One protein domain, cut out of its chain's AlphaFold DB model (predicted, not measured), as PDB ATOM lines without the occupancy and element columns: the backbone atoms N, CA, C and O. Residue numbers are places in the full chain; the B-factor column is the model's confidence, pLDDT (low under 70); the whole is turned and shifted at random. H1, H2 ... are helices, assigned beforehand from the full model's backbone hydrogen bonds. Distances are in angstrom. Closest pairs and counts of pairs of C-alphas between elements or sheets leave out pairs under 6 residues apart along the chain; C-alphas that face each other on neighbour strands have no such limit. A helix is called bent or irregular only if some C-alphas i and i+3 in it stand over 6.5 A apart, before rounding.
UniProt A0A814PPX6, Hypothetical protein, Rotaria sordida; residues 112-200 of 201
ATOM      1  N   ASN A 112      -4.821  17.001 -41.585       83.00
ATOM      2  CA  ASN A 112      -4.090  18.095 -40.941       83.00
ATOM      3  C   ASN A 112      -3.211  17.579 -39.802       83.00
ATOM      4  O   ASN A 112      -2.030  17.923 -39.723       83.00
ATOM      5  N   GLU A 113      -3.752  16.696 -38.966       86.62
ATOM      6  CA  GLU A 113      -2.986  16.029 -37.916       86.62
ATOM      7  C   GLU A 113      -1.896  15.120 -38.505       86.62
ATOM      8  O   GLU A 113      -0.759  15.115 -38.027       86.62
ATOM      9  N   LEU A 114      -2.191  14.407 -39.597       85.81
ATOM     10  CA  LEU A 114      -1.186  13.613 -40.307       85.81
ATOM     11  C   LEU A 114      -0.040  14.487 -40.831       85.81
ATOM     12  O   LEU A 114       1.133  14.135 -40.674       85.81
ATOM     13  N   LYS A 115      -0.367  15.645 -41.411       85.44
ATOM     14  CA  LYS A 115       0.609  16.631 -41.879       85.44
ATOM     15  C   LYS A 115       1.444  17.182 -40.728       85.44
ATOM     16  O   LYS A 115       2.664  17.193 -40.850       85.44
ATOM     17  N   ARG A 116       0.829  17.553 -39.599       87.50
ATOM     18  CA  ARG A 116       1.530  18.043 -38.397       87.50
ATOM     19  C   ARG A 116       2.566  17.037 -37.898       87.50
ATOM     20  O   ARG A 116       3.723  17.398 -37.686       87.50
ATOM     21  N   ARG A 117       2.176  15.765 -37.759       87.62
ATOM     22  CA  ARG A 117       3.087  14.687 -37.337       87.62
ATOM     23  C   ARG A 117       4.188  14.432 -38.366       87.62
ATOM     24  O   ARG A 117       5.348  14.262 -38.003       87.62
ATOM     25  N   GLY A 118       3.846  14.447 -39.653       85.06
ATOM     26  CA  GLY A 118       4.824  14.312 -40.727       85.06
ATOM     27  C   GLY A 118       5.851  15.442 -40.735       85.06
ATOM     28  O   GLY A 118       7.043  15.165 -40.797       85.06
ATOM     29  N   ASP A 119       5.400  16.692 -40.625       83.31
ATOM     30  CA  ASP A 119       6.248  17.886 -40.566       83.31
ATOM     31  C   ASP A 119       7.186  17.824 -39.346       83.31
ATOM     32  O   ASP A 119       8.388  18.041 -39.492       83.31
ATOM     33  N   TYR A 120       6.688  17.402 -38.177       84.50
ATOM     34  CA  TYR A 120       7.525  17.149 -36.997       84.50
ATOM     35  C   TYR A 120       8.628  16.116 -37.270       84.50
ATOM     36  O   TYR A 120       9.786  16.306 -36.889       84.50
ATOM     37  N   CYS A 121       8.292  15.023 -37.958       83.50
ATOM     38  CA  CYS A 121       9.249  13.966 -38.275       83.50
ATOM     39  C   CYS A 121      10.253  14.329 -39.355       83.50
ATOM     40  O   CYS A 121      11.278  13.659 -39.462       83.50
ATOM     41  N   VAL A 122      10.018  15.393 -40.122       79.12
ATOM     42  CA  VAL A 122      11.050  15.935 -41.007       79.12
ATOM     43  C   VAL A 122      12.240  16.425 -40.182       79.12
ATOM     44  O   VAL A 122      13.378  16.191 -40.578       79.12
ATOM     45  N   THR A 123      12.008  17.068 -39.036       73.50
ATOM     46  CA  THR A 123      13.071  17.667 -38.212       73.50
ATOM     47  C   THR A 123      13.542  16.764 -37.066       73.50
ATOM     48  O   THR A 123      14.665  16.932 -36.606       73.50
ATOM     49  N   HIS A 124      12.750  15.767 -36.658       77.50
ATOM     50  CA  HIS A 124      13.036  14.883 -35.513       77.50
ATOM     51  C   HIS A 124      13.116  13.391 -35.899       77.50
ATOM     52  O   HIS A 124      12.568  12.523 -35.221       77.50
ATOM     53  N   GLN A 125      13.794  13.068 -37.005       68.94
ATOM     54  CA  GLN A 125      13.801  11.713 -37.592       68.94
ATOM     55  C   GLN A 125      14.276  10.600 -36.643       68.94
ATOM     56  O   GLN A 125      13.818   9.463 -36.759       68.94
ATOM     57  N   ALA A 126      15.183  10.909 -35.713       69.50
ATOM     58  CA  ALA A 126      15.723   9.936 -34.764       69.50
ATOM     59  C   ALA A 126      14.722   9.541 -33.661       69.50
ATOM     60  O   ALA A 126      14.911   8.525 -32.982       69.50
ATOM     61  N   GLU A 127      13.645  10.312 -33.474       73.94
ATOM     62  CA  GLU A 127      12.676  10.037 -32.422       73.94
ATOM     63  C   GLU A 127      11.887   8.754 -32.681       73.94
ATOM     64  O   GLU A 127      11.470   8.437 -33.799       73.94
ATOM     65  N   LEU A 128      11.637   8.009 -31.602       73.12
ATOM     66  CA  LEU A 128      10.898   6.751 -31.656       73.12
ATOM     67  C   LEU A 128       9.496   6.933 -32.250       73.12
ATOM     68  O   LEU A 128       9.110   6.172 -33.131       73.12
ATOM     69  N   LYS A 129       8.773   7.990 -31.860       79.50
ATOM     70  CA  LYS A 129       7.438   8.277 -32.406       79.50
ATOM     71  C   LYS A 129       7.457   8.506 -33.920       79.50
ATOM     72  O   LYS A 129       6.536   8.090 -34.613       79.50
ATOM     73  N   CYS A 130       8.538   9.060 -34.463       79.75
ATOM     74  CA  CYS A 130       8.685   9.239 -35.904       79.75
ATOM     75  C   CYS A 130       8.960   7.942 -36.649       79.75
ATOM     76  O   CYS A 130       8.391   7.713 -37.719       79.75
ATOM     77  N   ARG A 131       9.757   7.053 -36.055       77.94
ATOM     78  CA  ARG A 131       9.924   5.688 -36.565       77.94
ATOM     79  C   ARG A 131       8.601   4.928 -36.548       77.94
ATOM     80  O   ARG A 131       8.268   4.288 -37.543       77.94
ATOM     81  N   ASN A 132       7.817   5.066 -35.481       79.94
ATOM     82  CA  ASN A 132       6.520   4.404 -35.345       79.94
ATOM     83  C   ASN A 132       5.506   4.926 -36.370       79.94
ATOM     84  O   ASN A 132       4.882   4.118 -37.056       79.94
ATOM     85  N   LEU A 133       5.417   6.248 -36.561       84.19
ATOM     86  CA  LEU A 133       4.558   6.852 -37.583       84.19
ATOM     87  C   LEU A 133       4.932   6.373 -38.980       84.19
ATOM     88  O   LEU A 133       4.072   5.961 -39.758       84.19
ATOM     89  N   LEU A 134       6.224   6.418 -39.302       83.19
ATOM     90  CA  LEU A 134       6.715   5.987 -40.598       83.19
ATOM     91  C   LEU A 134       6.415   4.501 -40.825       83.19
ATOM     92  O   LEU A 134       5.971   4.129 -41.911       83.19
ATOM     93  N   ASN A 135       6.621   3.656 -39.815       80.31
ATOM     94  CA  ASN A 135       6.334   2.232 -39.919       80.31
ATOM     95  C   ASN A 135       4.836   1.962 -40.100       80.31
ATOM     96  O   ASN A 135       4.452   1.209 -40.995       80.31
ATOM     97  N   ALA A 136       3.983   2.635 -39.326       83.25
ATOM     98  CA  ALA A 136       2.535   2.537 -39.460       83.25
ATOM     99  C   ALA A 136       2.085   2.930 -40.876       83.25
ATOM    100  O   ALA A 136       1.367   2.173 -41.533       83.25
ATOM    101  N   LEU A 137       2.579   4.063 -41.391       84.75
ATOM    102  CA  LEU A 137       2.302   4.524 -42.753       84.75
ATOM    103  C   LEU A 137       2.742   3.507 -43.809       84.75
ATOM    104  O   LEU A 137       1.989   3.252 -44.749       84.75
ATOM    105  N   LYS A 138       3.923   2.893 -43.653       80.38
ATOM    106  CA  LYS A 138       4.414   1.846 -44.563       80.38
ATOM    107  C   LYS A 138       3.505   0.623 -44.569       80.38
ATOM    108  O   LYS A 138       3.117   0.179 -45.649       80.38
ATOM    109  N   ILE A 139       3.155   0.106 -43.390       80.94
ATOM    110  CA  ILE A 139       2.291  -1.071 -43.241       80.94
ATOM    111  C   ILE A 139       0.936  -0.801 -43.895       80.94
ATOM    112  O   ILE A 139       0.511  -1.550 -44.773       80.94
ATOM    113  N   ARG A 140       0.290   0.317 -43.545       81.75
ATOM    114  CA  ARG A 140      -1.033   0.652 -44.079       81.75
ATOM    115  C   ARG A 140      -1.020   0.860 -45.589       81.75
ATOM    116  O   ARG A 140      -1.948   0.460 -46.292       81.75
ATOM    117  N   TYR A 141       0.041   1.471 -46.104       80.06
ATOM    118  CA  TYR A 141       0.212   1.646 -47.537       80.06
ATOM    119  C   TYR A 141       0.407   0.308 -48.263       80.06
ATOM    120  O   TYR A 141      -0.198   0.101 -49.318       80.06
ATOM    121  N   ASP A 142       1.210  -0.602 -47.704       76.69
ATOM    122  CA  ASP A 142       1.418  -1.953 -48.236       76.69
ATOM    123  C   ASP A 142       0.109  -2.750 -48.269       76.69
ATOM    124  O   ASP A 142      -0.267  -3.286 -49.313       76.69
ATOM    125  N   GLU A 143      -0.661  -2.744 -47.181       79.94
ATOM    126  CA  GLU A 143      -2.004  -3.333 -47.145       79.94
ATOM    127  C   GLU A 143      -2.881  -2.790 -48.280       79.94
ATOM    128  O   GLU A 143      -3.431  -3.549 -49.083       79.94
ATOM    129  N   CYS A 144      -2.947  -1.465 -48.415       77.44
ATOM    130  CA  CYS A 144      -3.781  -0.793 -49.407       77.44
ATOM    131  C   CYS A 144      -3.298  -0.893 -50.855       77.44
ATOM    132  O   CYS A 144      -3.987  -0.439 -51.777       77.44
ATOM    133  N   SER A 145      -2.115  -1.451 -51.076       75.69
ATOM    134  CA  SER A 145      -1.605  -1.758 -52.409       75.69
ATOM    135  C   SER A 145      -2.049  -3.140 -52.903       75.69
ATOM    136  O   SER A 145      -2.160  -3.343 -54.109       75.69
ATOM    137  N   LYS A 146      -2.327  -4.061 -51.970       78.69
ATOM    138  CA  LYS A 146      -2.789  -5.433 -52.231       78.69
ATOM    139  C   LYS A 146      -4.315  -5.524 -52.280       78.69
ATOM    140  O   LYS A 146      -4.861  -6.493 -52.795       78.69
ATOM    141  N   ARG A 147      -5.007  -4.524 -51.725       76.19
ATOM    142  CA  ARG A 147      -6.470  -4.422 -51.735       76.19
ATOM    143  C   ARG A 147      -7.001  -3.958 -53.101       76.19
ATOM    144  O   ARG A 147      -6.312  -3.215 -53.807       76.19
ATOM    145  N   PRO A 148      -8.240  -4.342 -53.464       78.25
ATOM    146  CA  PRO A 148      -8.918  -3.821 -54.646       78.25
ATOM    147  C   PRO A 148      -8.982  -2.292 -54.636       78.25
ATOM    148  O   PRO A 148      -9.106  -1.665 -53.586       78.25
ATOM    149  N   LYS A 149      -8.970  -1.675 -55.823       75.69
ATOM    150  CA  LYS A 149      -9.086  -0.212 -55.951       75.69
ATOM    151  C   LYS A 149     -10.401   0.342 -55.393       75.69
ATOM    152  O   LYS A 149     -10.453   1.528 -55.106       75.69
ATOM    153  N   THR A 150     -11.427  -0.493 -55.252       78.75
ATOM    154  CA  THR A 150     -12.751  -0.157 -54.708       78.75
ATOM    155  C   THR A 150     -12.814  -0.185 -53.178       78.75
ATOM    156  O   THR A 150     -13.853   0.139 -52.613       78.75
ATOM    157  N   ASP A 151     -11.729  -0.559 -52.493       80.25
ATOM    158  CA  ASP A 151     -11.678  -0.548 -51.032       80.25
ATOM    159  C   ASP A 151     -11.719   0.899 -50.509       80.25
ATOM    160  O   ASP A 151     -10.736   1.642 -50.588       80.25
ATOM    161  N   ILE A 152     -12.883   1.292 -49.983       80.25
ATOM    162  CA  ILE A 152     -13.174   2.645 -49.489       80.25
ATOM    163  C   ILE A 152     -12.202   3.046 -48.376       80.25
ATOM    164  O   ILE A 152     -11.732   4.182 -48.339       80.25
ATOM    165  N   SER A 153     -11.835   2.112 -47.494       80.19
ATOM    166  CA  SER A 153     -10.900   2.387 -46.400       80.19
ATOM    167  C   SER A 153      -9.522   2.775 -46.941       80.19
ATOM    168  O   SER A 153      -8.890   3.722 -46.466       80.19
ATOM    169  N   CYS A 154      -9.077   2.085 -47.988       80.56
ATOM    170  CA  CYS A 154      -7.817   2.372 -48.653       80.56
ATOM    171  C   CYS A 154      -7.853   3.605 -49.553       80.56
ATOM    172  O   CYS A 154      -6.829   4.279 -49.681       80.56
ATOM    173  N   GLN A 155      -8.998   3.923 -50.158       78.88
ATOM    174  CA  GLN A 155      -9.173   5.188 -50.869       78.88
ATOM    175  C   GLN A 155      -9.110   6.376 -49.909       78.88
ATOM    176  O   GLN A 155      -8.343   7.302 -50.160       78.88
ATOM    177  N   ASN A 156      -9.810   6.302 -48.775       80.19
ATOM    178  CA  ASN A 156      -9.797   7.350 -47.755       80.19
ATOM    179  C   ASN A 156      -8.390   7.567 -47.192       80.19
ATOM    180  O   ASN A 156      -7.920   8.699 -47.139       80.19
ATOM    181  N   PHE A 157      -7.672   6.490 -46.856       84.81
ATOM    182  CA  PHE A 157      -6.282   6.588 -46.407       84.81
ATOM    183  C   PHE A 157      -5.372   7.256 -47.451       84.81
ATOM    184  O   PHE A 157      -4.607   8.158 -47.112       84.81
ATOM    185  N   LYS A 158      -5.453   6.839 -48.724       82.56
ATOM    186  CA  LYS A 158      -4.664   7.450 -49.809       82.56
ATOM    187  C   LYS A 158      -5.023   8.924 -49.994       82.56
ATOM    188  O   LYS A 158      -4.116   9.730 -50.171       82.56
ATOM    189  N   GLY A 159      -6.307   9.265 -49.902       80.75
ATOM    190  CA  GLY A 159      -6.798  10.640 -49.925       80.75
ATOM    191  C   GLY A 159      -6.175  11.477 -48.812       80.75
ATOM    192  O   GLY A 159      -5.509  12.465 -49.102       80.75
ATOM    193  N   SER A 160      -6.287  11.039 -47.553       82.50
ATOM    194  CA  SER A 160      -5.702  11.759 -46.416       82.50
ATOM    195  C   SER A 160      -4.185  11.900 -46.525       82.50
ATOM    196  O   SER A 160      -3.646  12.971 -46.252       82.50
ATOM    197  N   LEU A 161      -3.487  10.853 -46.975       84.56
ATOM    198  CA  LEU A 161      -2.038  10.884 -47.169       84.56
ATOM    199  C   LEU A 161      -1.625  11.899 -48.243       84.56
ATOM    200  O   LEU A 161      -0.666  12.642 -48.046       84.56
ATOM    201  N   CYS A 162      -2.342  11.939 -49.365       83.69
ATOM    202  CA  CYS A 162      -2.051  12.862 -50.456       83.69
ATOM    203  C   CYS A 162      -2.438  14.304 -50.132       83.69
ATOM    204  O   CYS A 162      -1.729  15.218 -50.538       83.69
ATOM    205  N   SER A 163      -3.490  14.519 -49.344       81.69
ATOM    206  CA  SER A 163      -3.822  15.844 -48.816       81.69
ATOM    207  C   SER A 163      -2.767  16.343 -47.823       81.69
ATOM    208  O   SER A 163      -2.393  17.513 -47.857       81.69
ATOM    209  N   ALA A 164      -2.236  15.460 -46.970       83.62
ATOM    210  CA  ALA A 164      -1.180  15.807 -46.020       83.62
ATOM    211  C   ALA A 164       0.173  16.073 -46.708       83.62
ATOM    212  O   ALA A 164       0.920  16.970 -46.306       83.62
ATOM    213  N   PHE A 165       0.489  15.303 -47.754       84.31
ATOM    214  CA  PHE A 165       1.768  15.343 -48.464       84.31
ATOM    215  C   PHE A 165       1.551  15.379 -49.988       84.31
ATOM    216  O   PHE A 165       1.835  14.398 -50.678       84.31
ATOM    217  N   PRO A 166       1.096  16.513 -50.552       75.81
ATOM    218  CA  PRO A 166       0.743  16.609 -51.975       75.81
ATOM    219  C   PRO A 166       1.936  16.362 -52.907       75.81
ATOM    220  O   PRO A 166       1.778  15.850 -54.011       75.81
ATOM    221  N   ASN A 167       3.150  16.644 -52.426       74.00
ATOM    222  CA  ASN A 167       4.390  16.435 -53.171       74.00
ATOM    223  C   ASN A 167       4.941  14.999 -53.066       74.00
ATOM    224  O   ASN A 167       6.042  14.706 -53.542       74.00
ATOM    225  N   PHE A 168       4.215  14.088 -52.415       72.81
ATOM    226  CA  PHE A 168       4.599  12.689 -52.333       72.81
ATOM    227  C   PHE A 168       4.400  12.020 -53.702       72.81
ATOM    228  O   PHE A 168       3.297  11.979 -54.235       72.81
ATOM    229  N   SER A 169       5.477  11.484 -54.288       67.00
ATOM    230  CA  SER A 169       5.512  10.989 -55.679       67.00
ATOM    231  C   SER A 169       4.332  10.080 -56.092       67.00
ATOM    232  O   SER A 169       3.811  10.269 -57.194       67.00
ATOM    233  N   PRO A 170       3.830   9.152 -55.250       68.94
ATOM    234  CA  PRO A 170       2.649   8.352 -55.579       68.94
ATOM    235  C   PRO A 170       1.341   9.138 -55.738       68.94
ATOM    236  O   PRO A 170       0.441   8.640 -56.410       68.94
ATOM    237  N   CYS A 171       1.234  10.323 -55.139       71.38
ATOM    238  CA  CYS A 171       0.090  11.226 -55.265       71.38
ATOM    239  C   CYS A 171       0.128  12.031 -56.568       71.38
ATOM    240  O   CYS A 171      -0.921  12.361 -57.105       71.38
ATOM    241  N   ILE A 172       1.328  12.292 -57.098       63.81
ATOM    242  CA  ILE A 172       1.527  13.050 -58.340       63.81
ATOM    243  C   ILE A 172       1.431  12.136 -59.569       63.81
ATOM    244  O   ILE A 172       0.754  12.458 -60.537       63.81
ATOM    245  N   TYR A 173       2.119  10.989 -59.545       61.47
ATOM    246  CA  TYR A 173       2.343  10.179 -60.751       61.47
ATOM    247  C   TYR A 173       1.506   8.901 -60.817       61.47
ATOM    248  O   TYR A 173       1.665   8.115 -61.747       61.47
ATOM    249  N   GLY A 174       0.636   8.653 -59.834       55.78
ATOM    250  CA  GLY A 174      -0.372   7.596 -59.919       55.78
ATOM    251  C   GLY A 174       0.162   6.189 -60.233       55.78
ATOM    252  O   GLY A 174      -0.546   5.406 -60.851       55.78
ATOM    253  N   GLY A 175       1.389   5.816 -59.843       55.12
ATOM    254  CA  GLY A 175       1.903   4.498 -60.231       55.12
ATOM    255  C   GLY A 175       3.400   4.273 -60.044       55.12
ATOM    256  O   GLY A 175       4.217   4.701 -60.843       55.12
ATOM    257  N   GLY A 176       3.768   3.501 -59.022       48.00
ATOM    258  CA  GLY A 176       5.077   2.841 -58.905       48.00
ATOM    259  C   GLY A 176       4.947   1.448 -58.279       48.00
ATOM    260  O   GLY A 176       3.933   1.145 -57.659       48.00
ATOM    261  N   GLY A 177       5.931   0.564 -58.411       47.81
ATOM    262  CA  GLY A 177       5.926  -0.714 -57.682       47.81
ATOM    263  C   GLY A 177       6.084  -0.528 -56.164       47.81
ATOM    264  O   GLY A 177       6.657   0.464 -55.714       47.81
ATOM    265  N   LEU A 178       5.609  -1.503 -55.383       40.66
ATOM    266  CA  LEU A 178       5.568  -1.539 -53.911       40.66
ATOM    267  C   LEU A 178       6.856  -1.046 -53.218       40.66
ATOM    268  O   LEU A 178       6.837  -0.144 -52.382       40.66
ATOM    269  N   ARG A 179       7.999  -1.597 -53.644       44.78
ATOM    270  CA  ARG A 179       9.331  -1.327 -53.086       44.78
ATOM    271  C   ARG A 179       9.809   0.102 -53.360       44.78
ATOM    272  O   ARG A 179      10.498   0.688 -52.538       44.78
ATOM    273  N   ARG A 180       9.391   0.692 -54.487       55.06
ATOM    274  CA  ARG A 180       9.722   2.079 -54.853       55.06
ATOM    275  C   ARG A 180       8.998   3.079 -53.953       55.06
ATOM    276  O   ARG A 180       9.558   4.123 -53.650       55.06
ATOM    277  N   ARG A 181       7.779   2.761 -53.509       59.34
ATOM    278  CA  ARG A 181       6.908   3.697 -52.780       59.34
ATOM    279  C   ARG A 181       7.260   3.835 -51.298       59.34
ATOM    280  O   ARG A 181       7.183   4.937 -50.767       59.34
ATOM    281  N   VAL A 182       7.712   2.754 -50.657       55.59
ATOM    282  CA  VAL A 182       8.213   2.775 -49.267       55.59
ATOM    283  C   VAL A 182       9.479   3.626 -49.158       55.59
ATOM    284  O   VAL A 182       9.536   4.556 -48.357       55.59
ATOM    285  N   THR A 183      10.443   3.386 -50.050       62.28
ATOM    286  CA  THR A 183      11.665   4.192 -50.151       62.28
ATOM    287  C   THR A 183      11.364   5.639 -50.547       62.28
ATOM    288  O   THR A 183      12.061   6.550 -50.124       62.28
ATOM    289  N   GLN A 184      10.305   5.899 -51.325       65.81
ATOM    290  CA  GLN A 184       9.865   7.267 -51.626       65.81
ATOM    291  C   GLN A 184       9.336   8.009 -50.394       65.81
ATOM    292  O   GLN A 184       9.512   9.221 -50.338       65.81
ATOM    293  N   LEU A 185       8.695   7.327 -49.436       69.12
ATOM    294  CA  LEU A 185       8.149   7.962 -48.231       69.12
ATOM    295  C   LEU A 185       9.294   8.379 -47.295       69.12
ATOM    296  O   LEU A 185       9.351   9.518 -46.843       69.12
ATOM    297  N   GLU A 186      10.275   7.495 -47.105       68.69
ATOM    298  CA  GLU A 186      11.532   7.803 -46.409       68.69
ATOM    299  C   GLU A 186      12.312   8.923 -47.096       68.69
ATOM    300  O   GLU A 186      12.674   9.915 -46.465       68.69
ATOM    301  N   ASN A 187      12.506   8.810 -48.413       72.56
ATOM    302  CA  ASN A 187      13.186   9.831 -49.201       72.56
ATOM    303  C   ASN A 187      12.443  11.168 -49.174       72.56
ATOM    304  O   ASN A 187      13.088  12.205 -49.269       72.56
ATOM    305  N   TYR A 188      11.113  11.174 -49.074       71.94
ATOM    306  CA  TYR A 188      10.334  12.401 -48.948       71.94
ATOM    307  C   TYR A 188      10.673  13.122 -47.639       71.94
ATOM    308  O   TYR A 188      11.047  14.297 -47.677       71.94
ATOM    309  N   PHE A 189      10.645  12.416 -46.504       73.88
ATOM    310  CA  PHE A 189      11.021  12.995 -45.211       73.88
ATOM    311  C   PHE A 189      12.498  13.423 -45.178       73.88
ATOM    312  O   PHE A 189      12.807  14.524 -44.721       73.88
ATOM    313  N   GLN A 190      13.402  12.626 -45.753       73.00
ATOM    314  CA  GLN A 190      14.828  12.960 -45.835       73.00
ATOM    315  C   GLN A 190      15.130  14.142 -46.765       73.00
ATOM    316  O   GLN A 190      15.928  15.010 -46.416       73.00
ATOM    317  N   LYS A 191      14.501  14.224 -47.945       71.81
ATOM    318  CA  LYS A 191      14.687  15.356 -48.871       71.81
ATOM    319  C   LYS A 191      14.167  16.650 -48.268       71.81
ATOM    320  O   LYS A 191      14.834  17.673 -48.372       71.81
ATOM    321  N   ARG A 192      13.005  16.609 -47.613       65.62
ATOM    322  CA  ARG A 192      12.421  17.793 -46.978       65.62
ATOM    323  C   ARG A 192      13.263  18.278 -45.799       65.62
ATOM    324  O   ARG A 192      13.396  19.481 -45.628       65.62
ATOM    325  N   HIS A 193      13.908  17.363 -45.072       64.75
ATOM    326  CA  HIS A 193      14.883  17.716 -44.040       64.75
ATOM    327  C   HIS A 193      16.059  18.502 -44.629       64.75
ATOM    328  O   HIS A 193      16.352  19.591 -44.155       64.75
ATOM    329  N   LYS A 194      16.660  18.007 -45.722       64.44
ATOM    330  CA  LYS A 194      17.776  18.688 -46.405       64.44
ATOM    331  C   LYS A 194      17.413  20.084 -46.921       64.44
ATOM    332  O   LYS A 194      18.243  20.981 -46.869       64.44
ATOM    333  N   VAL A 195      16.192  20.268 -47.426       65.88
ATOM    334  CA  VAL A 195      15.715  21.588 -47.877       65.88
ATOM    335  C   VAL A 195      15.570  22.550 -46.696       65.88
ATOM    336  O   VAL A 195      15.975  23.701 -46.800       65.88
ATOM    337  N   LEU A 196      15.034  22.084 -45.563       57.25
ATOM    338  CA  LEU A 196      14.853  22.924 -44.375       57.25
ATOM    339  C   LEU A 196      16.179  23.288 -43.694       57.25
ATOM    340  O   LEU A 196      16.304  24.394 -43.182       57.25
ATOM    341  N   THR A 197      17.178  22.403 -43.709       57.84
ATOM    342  CA  THR A 197      18.489  22.686 -43.105       57.84
ATOM    343  C   THR A 197      19.378  23.575 -43.976       57.84
ATOM    344  O   THR A 197      20.180  24.331 -43.436       57.84
ATOM    345  N   HIS A 198      19.219  23.563 -45.306       58.47
ATOM    346  CA  HIS A 198      19.980  24.439 -46.209       58.47
ATOM    347  C   HIS A 198      19.527  25.906 -46.221       58.47
ATOM    348  O   HIS A 198      20.275  26.749 -46.701       58.47
ATOM    349  N   HIS A 199      18.353  26.232 -45.679       50.59
ATOM    350  CA  HIS A 199      17.880  27.618 -45.558       50.59
ATOM    351  C   HIS A 199      18.334  28.329 -44.270       50.59
ATOM    352  O   HIS A 199      17.958  29.477 -44.050       50.59
ATOM    353  N   HIS A 200      19.129  27.665 -43.425       43.88
ATOM    354  CA  HIS A 200      19.600  28.196 -42.139       43.88
ATOM    355  C   HIS A 200      21.089  28.593 -42.112       43.88
ATOM    356  O   HIS A 200      21.625  28.823 -41.029       43.88
TER     357      HIS A 200
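What this domain is: This is residues 112 to 200 of the 201 residues of the protein "Hypothetical protein" of Rotaria sordida (UniProt A0A814PPX6). The two longest helices, H5 and H2, run opposite ways side by side at 36 degrees, and the shorter H1 and H3 lie along one side of this pair, with the beginning of H1 meeting the end of H3 at a wide, open corner. The other end of H1 packs on both long helices, the small H4 sits near H3 and H5, and the loop of residues 147 to 152, of which 152 belongs to H3, sticks out at one end. The printed part has 89 residues with five named helices, H1 to H5 in order along the chain, and no named strand: the class is all helix. The whole is compact, with a radius of gyration of the C-alphas of 13.2 A, and its outline is elongated, spanning 44 by 25 by 24 A.

How they stand to each other: H5, residues 178 to 198, and H1, residues 112 to 123, are the hubs, touching three other helices each. H5 is not bent but has a kink of 28 degrees near residue 186. With its residues 178 to 186 alone it touches H2, residues 128 to 146; the closest C-alphas are those of Lys 138 and Val 182, 6.1 A apart. H2 and H5 run opposite ways at a steep tilt of 36 degrees, only just beyond shallow. Farther along, residues 189 to 193 of H5 touch residues 118 to 123 of H1 at a steep tilt of 67 degrees, the same way, closest at the C-alphas of Val 122 and Phe 189, 5.1 A. H1 touches H2 with residues 117 to 121 alone, at a steep tilt of 57 degrees, opposite ways; the closest C-alphas are those of Cys 121 and Cys 130, 5.3 A apart. At its other end, residues 112 to 115 of H1 touch residues 160 to 164 of H3, residues 152 to 164, at a steep tilt of 54 degrees, the same way; the closest C-alphas, of Lys 115 and Ala 164, are 4.6 A apart. H2 and H3 are close but not clearly touching, with the closest C-alphas, of Cys 144 and Cys 154, 5.2 A apart. H4, residues 169 to 173, only just touches H5, with 3 pairs of C-alphas within 8 A, the closest being those of Pro 170 and Arg 181 at 6.9 A. H3 and H5 are apart. In H2, H3 and H4 every O i to N i+4 pair is within hydrogen-bond range, against 7 of 8 in H1 and 16 of 17 in H5.

Where its parts are: H5 is 30.7 A long, from C-alpha 178 at (5.568, -1.539, -53.911) to C-alpha 198 at (19.980, 24.439, -46.209). H2 measures 27.6 A, H3 18.1 A and H1 17.4 A from first to last C-alpha; H4 has five residues. H1 begins at C-alpha 112, (-4.090, 18.095, -40.941).

The domain as a whole: The two C-alphas farthest apart, of Thr 150 and His 200, are 44.8 A apart. The printed part has no cut, and the four links between helices are tight. Mean pLDDT of the printed part is 73.3; 28 residues are under 70, namely 125 to 126, 169 to 170, 172 to 186 and 192 to 200.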